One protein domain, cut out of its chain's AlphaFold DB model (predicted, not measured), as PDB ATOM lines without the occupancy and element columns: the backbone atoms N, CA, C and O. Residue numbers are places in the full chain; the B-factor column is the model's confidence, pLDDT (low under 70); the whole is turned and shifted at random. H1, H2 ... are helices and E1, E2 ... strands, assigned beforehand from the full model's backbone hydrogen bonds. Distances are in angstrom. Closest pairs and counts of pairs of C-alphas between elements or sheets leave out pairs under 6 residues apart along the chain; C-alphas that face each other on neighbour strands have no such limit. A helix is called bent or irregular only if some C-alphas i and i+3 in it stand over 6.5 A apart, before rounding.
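Overview. This is residues 7 to 81 of the 82 residues of an uncharacterized protein of Fusarium sp. AF-4 (UniProt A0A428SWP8). The model is a long, open loop: a small three-stranded antiparallel sheet with helix H1 near it makes one end, and from there a long bare stretch, within residues 24 to 46, runs out to the far end and turns back into helix H2, which leads through the short H3 to the sheet again. Residues 29 to 41 stand free, and few contacts join the parts. The printed part has 75 residues with three named helices and three named strands, in the order E1 H1 H2 H3 E2 E3, and its class is mixed, helices and strands. The sheet's order is E1 - E3 - E2. The whole is loose, with a radius of gyration of the C-alphas of 16.3 A, and elongated, spanning 50 by 26 by 17 A.

Arrangement. E1, residues 7 to 10, is an edge strand and the antiparallel neighbour of the inner strand E3, residues 77 to 80, at 155 degrees; N 8 and O 78 are 2.9 A apart and N 78 and O 9 are 2.8 A apart, within hydrogen-bond range. The other edge strand, E2, residues 66 to 69, forms a hairpin with E3 at 139 degrees, with N 67 and O 79 at 2.8 A and N 69 and O 77 at 2.8 A. H1, residues 13 to 23, is on the sheet but only grazes it, with its residues 15 to 19; the closest C-alphas of H1 and E2 are those of Ile 19 and Val 68, 7.9 A apart. H2, residues 47 to 60, is not on the sheet and is apart from H1. H2 and H3, residues 62 to 65, only just touch, with 3 pairs of C-alphas within 8 A, and only at the corner by their link; H2 does so with residues 57 to 58 alone, and the closest C-alphas are those of Ile 58 and Phe 64, 5.7 A apart. H3 only grazes the sheet, with its residues 62 to 65; its closest C-alphas with E3 are those of Ser 65 and Ala 80, 6.3 A apart. Of the O i to N i+4 pairs, 5 of 7 in H1 and 7 of 10 in H2 are within hydrogen-bond range; H3 is too short for such a pair.

Along the chain. E1 begins at C-alpha 7, (15.936, 15.478, 54.654). H1 is 15.4 A long from first to last C-alpha. H2, 20.5 A long, begins at C-alpha 47, (26.843, -6.870, 37.304), and is irregular: C-alphas 49 and 52 are 7.0 A apart. E3 ends at C-alpha 80, (18.380, 11.439, 49.740).

Size, cuts and confidence. The two C-alphas farthest apart are those of Asp 40 and Glu 74, at 50.4 A. The link from H1 to H2, 23 residues, is long. The printed part has no cut, and no printed residue has a pLDDT under 70.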
ATOM      1  N   PHE A   7      17.312  15.761  54.251       89.62
ATOM      2  CA  PHE A   7      15.936  15.478  54.654       89.62
ATOM      3  C   PHE A   7      14.984  15.865  53.520       89.62
ATOM      4  O   PHE A   7      14.944  17.025  53.115       89.62
ATOM      5  N   LEU A   8      14.180  14.909  53.054       89.25
ATOM      6  CA  LEU A   8      13.185  15.152  52.013       89.25
ATOM      7  C   LEU A   8      11.816  15.440  52.631       89.25
ATOM      8  O   LEU A   8      11.242  16.508  52.424       89.25
ATOM      9  N   ARG A   9      11.266  14.472  53.377       93.81
ATOM     10  CA  ARG A   9       9.958  14.580  54.047       93.81
ATOM     11  C   ARG A   9       9.724  13.444  55.036       93.81
ATOM     12  O   ARG A   9      10.337  12.385  54.933       93.81
ATOM     13  N   TYR A  10       8.743  13.609  55.916       94.69
ATOM     14  CA  TYR A  10       8.207  12.504  56.712       94.69
ATOM     15  C   TYR A  10       7.501  11.448  55.850       94.69
ATOM     16  O   TYR A  10       6.936  11.752  54.787       94.69
ATOM     17  N   ALA A  11       7.526  10.204  56.326       93.62
ATOM     18  CA  ALA A  11       6.807   9.098  55.713       93.62
ATOM     19  C   ALA A  11       5.287   9.287  55.846       93.62
ATOM     20  O   ALA A  11       4.761   9.699  56.881       93.62
ATOM     21  N   SER A  12       4.563   8.972  54.778       93.81
ATOM     22  CA  SER A  12       3.104   8.924  54.777       93.81
ATOM     23  C   SER A  12       2.594   7.734  55.604       93.81
ATOM     24  O   SER A  12       3.331   6.768  55.827       93.81
ATOM     25  N   PRO A  13       1.307   7.711  55.995       93.12
ATOM     26  CA  PRO A  13       0.745   6.598  56.762       93.12
ATOM     27  C   PRO A  13       0.889   5.228  56.084       93.12
ATOM     28  O   PRO A  13       0.933   4.206  56.764       93.12
ATOM     29  N   ASN A  14       0.941   5.179  54.750       92.50
ATOM     30  CA  ASN A  14       1.138   3.933  54.010       92.50
ATOM     31  C   ASN A  14       2.600   3.484  54.043       92.50
ATOM     32  O   ASN A  14       2.860   2.312  54.299       92.50
ATOM     33  N   GLU A  15       3.532   4.414  53.843       92.56
ATOM     34  CA  GLU A  15       4.970   4.148  53.921       92.56
ATOM     35  C   GLU A  15       5.368   3.702  55.328       92.56
ATOM     36  O   GLU A  15       6.073   2.707  55.464       92.56
ATOM     37  N   MET A  16       4.818   4.334  56.371       94.31
ATOM     38  CA  MET A  16       5.025   3.925  57.765       94.31
ATOM     39  C   MET A  16       4.668   2.453  58.003       94.31
ATOM     40  O   MET A  16       5.397   1.747  58.693       94.31
ATOM     41  N   ARG A  17       3.589   1.941  57.394       92.25
ATOM     42  CA  ARG A  17       3.225   0.518  57.529       92.25
ATOM     43  C   ARG A  17       4.229  -0.421  56.864       92.25
ATOM     44  O   ARG A  17       4.332  -1.571  57.282       92.25
ATOM     45  N   THR A  18       4.907   0.018  55.809       92.94
ATOM     46  CA  THR A  18       5.962  -0.768  55.157       92.94
ATOM     47  C   THR A  18       7.251  -0.697  55.966       92.94
ATOM     48  O   THR A  18       7.835  -1.740  56.233       92.94
ATOM     49  N   ILE A  19       7.625   0.498  56.433       93.56
ATOM     50  CA  ILE A  19       8.817   0.740  57.259       93.56
ATOM     51  C   ILE A  19       8.762  -0.089  58.543       93.56
ATOM     52  O   ILE A  19       9.689  -0.831  58.829       93.56
ATOM     53  N   VAL A  20       7.644  -0.056  59.275       93.06
ATOM     54  CA  VAL A  20       7.497  -0.839  60.515       93.06
ATOM     55  C   VAL A  20       7.581  -2.344  60.246       93.06
ATOM     56  O   VAL A  20       8.141  -3.087  61.041       93.06
ATOM     57  N   ARG A  21       7.047  -2.828  59.117       92.81
ATOM     58  CA  ARG A  21       7.147  -4.253  58.758       92.81
ATOM     59  C   ARG A  21       8.562  -4.663  58.372       92.81
ATOM     60  O   ARG A  21       8.935  -5.799  58.637       92.81
ATOM     61  N   GLU A  22       9.314  -3.770  57.741       92.62
ATOM     62  CA  GLU A  22      10.723  -3.984  57.420       92.62
ATOM     63  C   GLU A  22      11.593  -3.955  58.685       92.62
ATOM     64  O   GLU A  22      12.375  -4.879  58.900       92.62
ATOM     65  N   ASP A  23      11.372  -2.999  59.592       92.31
ATOM     66  CA  ASP A  23      12.091  -2.903  60.871       92.31
ATOM     67  C   ASP A  23      11.818  -4.104  61.800       92.31
ATOM     68  O   ASP A  23      12.734  -4.614  62.442       92.31
ATOM     69  N   LEU A  24      10.587  -4.634  61.799       92.94
ATOM     70  CA  LEU A  24      10.225  -5.868  62.514       92.94
ATOM     71  C   LEU A  24      10.703  -7.158  61.815       92.94
ATOM     72  O   LEU A  24      10.497  -8.251  62.345       92.94
ATOM     73  N   GLY A  25      11.312  -7.059  60.629       92.75
ATOM     74  CA  GLY A  25      11.832  -8.201  59.871       92.75
ATOM     75  C   GLY A  25      10.776  -9.022  59.121       92.75
ATOM     76  O   GLY A  25      11.084 -10.106  58.628       92.75
ATOM     77  N   PHE A  26       9.537  -8.535  59.005       92.81
ATOM     78  CA  PHE A  26       8.495  -9.200  58.215       92.81
ATOM     79  C   PHE A  26       8.697  -9.016  56.710       92.81
ATOM     80  O   PHE A  26       8.390  -9.926  55.942       92.81
ATOM     81  N   TYR A  27       9.190  -7.849  56.287       90.62
ATOM     82  CA  TYR A  27       9.534  -7.551  54.896       90.62
ATOM     83  C   TYR A  27      11.033  -7.308  54.759       90.62
ATOM     84  O   TYR A  27      11.647  -6.699  55.623       90.62
ATOM     85  N   HIS A  28      11.608  -7.764  53.648       86.94
ATOM     86  CA  HIS A  28      13.011  -7.508  53.324       86.94
ATOM     87  C   HIS A  28      13.160  -6.778  51.989       86.94
ATOM     88  O   HIS A  28      13.844  -5.766  51.907       86.94
ATOM     89  N   ALA A  29      12.481  -7.262  50.946       88.62
ATOM     90  CA  ALA A  29      12.516  -6.651  49.627       88.62
ATOM     91  C   ALA A  29      11.234  -6.949  48.842       88.62
ATOM     92  O   ALA A  29      10.574  -7.968  49.061       88.62
ATOM     93  N   VAL A  30      10.916  -6.071  47.891       88.31
ATOM     94  CA  VAL A  30       9.953  -6.356  46.824       88.31
ATOM     95  C   VAL A  30      10.737  -6.947  45.657       88.31
ATOM     96  O   VAL A  30      11.589  -6.275  45.084       88.31
ATOM     97  N   ILE A  31      10.463  -8.206  45.314       91.06
ATOM     98  CA  ILE A  31      11.112  -8.880  44.188       91.06
ATOM     99  C   ILE A  31      10.211  -8.760  42.963       91.06
ATOM    100  O   ILE A  31       9.096  -9.281  42.953       91.06
ATOM    101  N   ILE A  32      10.701  -8.070  41.935       92.31
ATOM    102  CA  ILE A  32      10.026  -7.931  40.643       92.31
ATOM    103  C   ILE A  32      10.827  -8.734  39.621       92.31
ATOM    104  O   ILE A  32      12.014  -8.485  39.427       92.31
ATOM    105  N   GLY A  33      10.180  -9.717  38.997       93.88
ATOM    106  CA  GLY A  33      10.763 -10.530  37.933       93.88
ATOM    107  C   GLY A  33      10.187 -10.151  36.574       93.88
ATOM    108  O   GLY A  33       8.981  -9.938  36.450       93.88
ATOM    109  N   ALA A  34      11.041 -10.098  35.557       92.38
ATOM    110  CA  ALA A  34      10.656  -9.896  34.167       92.38
ATOM    111  C   ALA A  34      11.545 -10.746  33.248       92.38
ATOM    112  O   ALA A  34      12.662 -11.112  33.616       92.38
ATOM    113  N   VAL A  35      11.025 -11.074  32.065       93.81
ATOM    114  CA  VAL A  35      11.758 -11.796  31.020       93.81
ATOM    115  C   VAL A  35      12.136 -10.790  29.944       93.81
ATOM    116  O   VAL A  35      11.263 -10.116  29.402       93.81
ATOM    117  N   TYR A  36      13.431 -10.693  29.658       90.12
ATOM    118  CA  TYR A  36      13.985  -9.811  28.637       90.12
ATOM    119  C   TYR A  36      14.714 -10.640  27.585       90.12
ATOM    120  O   TYR A  36      15.350 -11.645  27.910       90.12
ATOM    121  N   GLU A  37      14.636 -10.190  26.342       93.31
ATOM    122  CA  GLU A  37      15.454 -10.684  25.243       93.31
ATOM    123  C   GLU A  37      16.568  -9.664  24.991       93.31
ATOM    124  O   GLU A  37      16.305  -8.461  24.931       93.31
ATOM    125  N   PHE A  38      17.814 -10.134  24.923       89.19
ATOM    126  CA  PHE A  38      18.991  -9.292  24.721       89.19
ATOM    127  C   PHE A  38      19.624  -9.609  23.371       89.19
ATOM    128  O   PHE A  38      19.750 -10.775  23.001       89.19
ATOM    129  N   GLU A  39      20.050  -8.563  22.669       88.31
ATOM    130  CA  GLU A  39      20.864  -8.678  21.461       88.31
ATOM    131  C   GLU A  39      22.344  -8.926  21.809       88.31
ATOM    132  O   GLU A  39      22.772  -8.796  22.964       88.31
ATOM    133  N   ASP A  40      23.144  -9.268  20.799       86.19
ATOM    134  CA  ASP A  40      24.583  -9.467  20.959       86.19
ATOM    135  C   ASP A  40      25.277  -8.187  21.464       86.19
ATOM    136  O   ASP A  40      25.043  -7.084  20.972       86.19
ATOM    137  N   GLY A  41      26.184  -8.340  22.437       86.12
ATOM    138  CA  GLY A  41      27.015  -7.247  22.961       86.12
ATOM    139  C   GLY A  41      26.687  -6.780  24.382       86.12
ATOM    140  O   GLY A  41      27.460  -6.003  24.944       86.12
ATOM    141  N   PHE A  42      25.612  -7.279  25.003       90.12
ATOM    142  CA  PHE A  42      25.337  -7.052  26.425       90.12
ATOM    143  C   PHE A  42      25.662  -8.295  27.263       90.12
ATOM    144  O   PHE A  42      25.031  -9.344  27.128       90.12
ATOM    145  N   ASP A  43      26.636  -8.183  28.170       92.88
ATOM    146  CA  ASP A  43      26.939  -9.264  29.109       92.88
ATOM    147  C   ASP A  43      25.932  -9.269  30.266       92.88
ATOM    148  O   ASP A  43      26.114  -8.580  31.274       92.88
ATOM    149  N   VAL A  44      24.886 -10.087  30.124       92.12
ATOM    150  CA  VAL A  44      23.826 -10.269  31.130       92.12
ATOM    151  C   VAL A  44      24.321 -10.856  32.452       92.12
ATOM    152  O   VAL A  44      23.625 -10.727  33.462       92.12
ATOM    153  N   LYS A  45      25.485 -11.522  32.462       92.25
ATOM    154  CA  LYS A  45      26.029 -12.199  33.648       92.25
ATOM    155  C   LYS A  45      26.923 -11.290  34.478       92.25
ATOM    156  O   LYS A  45      27.122 -11.576  35.659       92.25
ATOM    157  N   SER A  46      27.451 -10.216  33.893       94.25
ATOM    158  CA  SER A  46      28.267  -9.254  34.625       94.25
ATOM    159  C   SER A  46      27.405  -8.172  35.288       94.25
ATOM    160  O   SER A  46      26.704  -7.433  34.594       94.25
ATOM    161  N   PRO A  47      27.503  -7.979  36.619       94.38
ATOM    162  CA  PRO A  47      26.843  -6.870  37.304       94.38
ATOM    163  C   PRO A  47      27.243  -5.491  36.760       94.38
ATOM    164  O   PRO A  47      26.428  -4.568  36.764       94.38
ATOM    165  N   THR A  48      28.475  -5.337  36.257       95.88
ATOM    166  CA  THR A  48      28.980  -4.041  35.773       95.88
ATOM    167  C   THR A  48      28.225  -3.538  34.548       95.88
ATOM    168  O   THR A  48      28.102  -2.327  34.372       95.88
ATOM    169  N   SER A  49      27.676  -4.449  33.736       94.25
ATOM    170  CA  SER A  49      26.840  -4.119  32.575       94.25
ATOM    171  C   SER A  49      25.593  -3.319  32.972       94.25
ATOM    172  O   SER A  49      25.075  -2.541  32.176       94.25
ATOM    173  N   TYR A  50      25.141  -3.452  34.224       93.56
ATOM    174  CA  TYR A  50      23.934  -2.804  34.733       93.56
ATOM    175  C   TYR A  50      24.190  -1.469  35.449       93.56
ATOM    176  O   TYR A  50      23.238  -0.748  35.730       93.56
ATOM    177  N   PHE A  51      25.441  -1.085  35.731       94.62
ATOM    178  CA  PHE A  51      25.721   0.140  36.499       94.62
ATOM    179  C   PHE A  51      25.330   1.414  35.747       94.62
ATOM    180  O   PHE A  51      24.692   2.298  36.315       94.62
ATOM    181  N   ALA A  52      25.679   1.500  34.461       93.88
ATOM    182  CA  ALA A  52      25.319   2.638  33.618       93.88
ATOM    183  C   ALA A  52      23.793   2.808  33.455       93.88
ATOM    184  O   ALA A  52      23.302   3.911  33.714       93.88
ATOM    185  N   PRO A  53      23.013   1.765  33.092       92.94
ATOM    186  CA  PRO A  53      21.562   1.903  33.013       92.94
ATOM    187  C   PRO A  53      20.922   2.164  34.383       92.94
ATOM    188  O   PRO A  53      20.032   3.006  34.466       92.94
ATOM    189  N   LEU A  54      21.404   1.538  35.466       93.19
ATOM    190  CA  LEU A  54      20.909   1.812  36.820       93.19
ATOM    191  C   LEU A  54      21.100   3.282  37.207       93.19
ATOM    192  O   LEU A  54      20.171   3.900  37.725       93.19
ATOM    193  N   LYS A  55      22.272   3.859  36.914       94.00
ATOM    194  CA  LYS A  55      22.529   5.282  37.151       94.00
ATOM    195  C   LYS A  55      21.535   6.164  36.389       94.00
ATOM    196  O   LYS A  55      20.932   7.039  36.993       94.00
ATOM    197  N   SER A  56      21.304   5.883  35.105       94.94
ATOM    198  CA  SER A  56      20.322   6.623  34.299       94.94
ATOM    199  C   SER A  56      18.906   6.551  34.888       94.94
ATOM    200  O   SER A  56      18.192   7.552  34.914       94.94
ATOM    201  N   CYS A  57      18.506   5.388  35.416       94.56
ATOM    202  CA  CYS A  57      17.224   5.231  36.103       94.56
ATOM    203  C   CYS A  57      17.146   6.057  37.394       94.56
ATOM    204  O   CYS A  57      16.105   6.650  37.664       94.56
ATOM    205  N   ILE A  58      18.222   6.106  38.185       93.00
ATOM    206  CA  ILE A  58      18.286   6.914  39.414       93.00
ATOM    207  C   ILE A  58      18.239   8.410  39.079       93.00
ATOM    208  O   ILE A  58      17.490   9.145  39.718       93.00
ATOM    209  N   ASP A  59      18.962   8.846  38.045       91.62
ATOM    210  CA  ASP A  59      18.979  10.245  37.604       91.62
ATOM    211  C   ASP A  59      17.577  10.709  37.144       91.62
ATOM    212  O   ASP A  59      17.169  11.840  37.411       91.62
ATOM    213  N   GLN A  60      16.806   9.829  36.491       95.12
ATOM    214  CA  GLN A  60      15.423  10.104  36.066       95.12
ATOM    215  C   GLN A  60      14.399   9.967  37.201       95.12
ATOM    216  O   GLN A  60      13.368  10.647  37.210       95.12
ATOM    217  N   HIS A  61      14.670   9.085  38.163       92.56
ATOM    218  CA  HIS A  61      13.796   8.786  39.290       92.56
ATOM    219  C   HIS A  61      14.588   8.824  40.603       92.56
ATOM    220  O   HIS A  61      14.904   7.769  41.166       92.56
ATOM    221  N   PRO A  62      14.839  10.026  41.162       85.94
ATOM    222  CA  PRO A  62      15.645  10.188  42.376       85.94
ATOM    223  C   PRO A  62      15.137   9.367  43.568       85.94
ATOM    224  O   PRO A  62      15.908   8.975  44.442       85.94
ATOM    225  N   PHE A  63      13.840   9.034  43.572       87.50
ATOM    226  CA  PHE A  63      13.206   8.189  44.582       87.50
ATOM    227  C   PHE A  63      13.795   6.771  44.688       87.50
ATOM    228  O   PHE A  63      13.599   6.124  45.710       87.50
ATOM    229  N   PHE A  64      14.538   6.279  43.692       88.69
ATOM    230  CA  PHE A  64      15.254   4.998  43.786       88.69
ATOM    231  C   PHE A  64      16.507   5.047  44.665       88.69
ATOM    232  O   PHE A  64      17.050   4.003  45.013       88.69
ATOM    233  N   SER A  65      16.941   6.245  45.051       89.81
ATOM    234  CA  SER A  65      18.093   6.468  45.925       89.81
ATOM    235  C   SER A  65      17.696   6.992  47.307       89.81
ATOM    236  O   SER A  65      18.533   7.516  48.028       89.81
ATOM    237  N   VAL A  66      16.427   6.895  47.719       91.19
ATOM    238  CA  VAL A  66      16.022   7.385  49.048       91.19
ATOM    239  C   VAL A  66      16.320   6.366  50.136       91.19
ATOM    240  O   VAL A  66      16.181   5.158  49.956       91.19
ATOM    241  N   THR A  67      16.694   6.877  51.297       92.00
ATOM    242  CA  THR A  67      16.938   6.115  52.520       92.00
ATOM    243  C   THR A  67      15.893   6.476  53.567       92.00
ATOM    244  O   THR A  67      15.322   7.567  53.539       92.00
ATOM    245  N   VAL A  68      15.620   5.545  54.483       91.88
ATOM    246  CA  VAL A  68      14.692   5.760  55.598       91.88
ATOM    247  C   VAL A  68      15.490   6.076  56.859       91.88
ATOM    248  O   VAL A  68      16.252   5.241  57.344       91.88
ATOM    249  N   GLY A  69      15.295   7.277  57.395       91.06
ATOM    250  CA  GLY A  69      15.796   7.701  58.697       91.06
ATOM    251  C   GLY A  69      14.798   7.404  59.815       91.06
ATOM    252  O   GLY A  69      13.589   7.338  59.582       91.06
ATOM    253  N   ASP A  70      15.307   7.223  61.036       90.69
ATOM    254  CA  ASP A  70      14.522   7.047  62.266       90.69
ATOM    255  C   ASP A  70      13.416   5.980  62.180       90.69
ATOM    256  O   ASP A  70      12.350   6.111  62.785       90.69
ATOM    257  N   ARG A  71      13.683   4.885  61.451       88.19
ATOM    258  CA  ARG A  71      12.728   3.787  61.211       88.19
ATOM    259  C   ARG A  71      12.181   3.112  62.479       88.19
ATOM    260  O   ARG A  71      11.102   2.539  62.437       88.19
ATOM    261  N   HIS A  72      12.906   3.223  63.591       87.12
ATOM    262  CA  HIS A  72      12.547   2.688  64.909       87.12
ATOM    263  C   HIS A  72      11.657   3.645  65.729       87.12
ATOM    264  O   HIS A  72      11.354   3.375  66.891       87.12
ATOM    265  N   THR A  73      11.275   4.794  65.160       88.88
ATOM    266  CA  THR A  73      10.436   5.809  65.806       88.88
ATOM    267  C   THR A  73       9.069   5.912  65.128       88.88
ATOM    268  O   THR A  73       8.863   5.455  64.005       88.88
ATOM    269  N   GLU A  74       8.128   6.603  65.772       85.38
ATOM    270  CA  GLU A  74       6.816   6.911  65.183       85.38
ATOM    271  C   GLU A  74       6.874   7.977  64.068       85.38
ATOM    272  O   GLU A  74       5.846   8.303  63.472       85.38
ATOM    273  N   LYS A  75       8.056   8.547  63.784       88.31
ATOM    274  CA  LYS A  75       8.251   9.649  62.829       88.31
ATOM    275  C   LYS A  75       9.406   9.382  61.867       88.31
ATOM    276  O   LYS A  75      10.265  10.241  61.670       88.31
ATOM    277  N   ALA A  76       9.395   8.212  61.235       92.50
ATOM    278  CA  ALA A  76      10.350   7.913  60.178       92.50
ATOM    279  C   ALA A  76      10.247   8.934  59.029       92.50
ATOM    280  O   ALA A  76       9.168   9.451  58.698       92.50
ATOM    281  N   PHE A  77      11.383   9.224  58.407       92.38
ATOM    282  CA  PHE A  77      11.481  10.183  57.311       92.38
ATOM    283  C   PHE A  77      12.321   9.635  56.165       92.38
ATOM    284  O   PHE A  77      13.094   8.696  56.330       92.38
ATOM    285  N   LEU A  78      12.147  10.228  54.990       91.44
ATOM    286  CA  LEU A  78      12.936   9.934  53.806       91.44
ATOM    287  C   LEU A  78      14.067  10.949  53.674       91.44
ATOM    288  O   LEU A  78      13.840  12.154  53.829       91.44
ATOM    289  N   SER A  79      15.254  10.463  53.340       90.56
ATOM    290  CA  SER A  79      16.420  11.277  53.008       90.56
ATOM    291  C   SER A  79      17.045  10.842  51.689       90.56
ATOM    292  O   SER A  79      16.998   9.663  51.337       90.56
ATOM    293  N   ALA A  80      17.631  11.776  50.947       83.94
ATOM    294  CA  ALA A  80      18.380  11.439  49.740       83.94
ATOM    295  C   ALA A  80      19.677  10.700  50.112       83.94
ATOM    296  O   ALA A  80      20.402  11.142  51.004       83.94
ATOM    297  N   CYS A  81      19.961   9.573  49.452       70.69
ATOM    298  CA  CYS A  81      21.294   8.977  49.474       70.69
ATOM    299  C   CYS A  81      22.195   9.846  48.592       70.69
ATOM    300  O   CYS A  81      21.924   9.979  47.397       70.69
TER     301      CYS A  81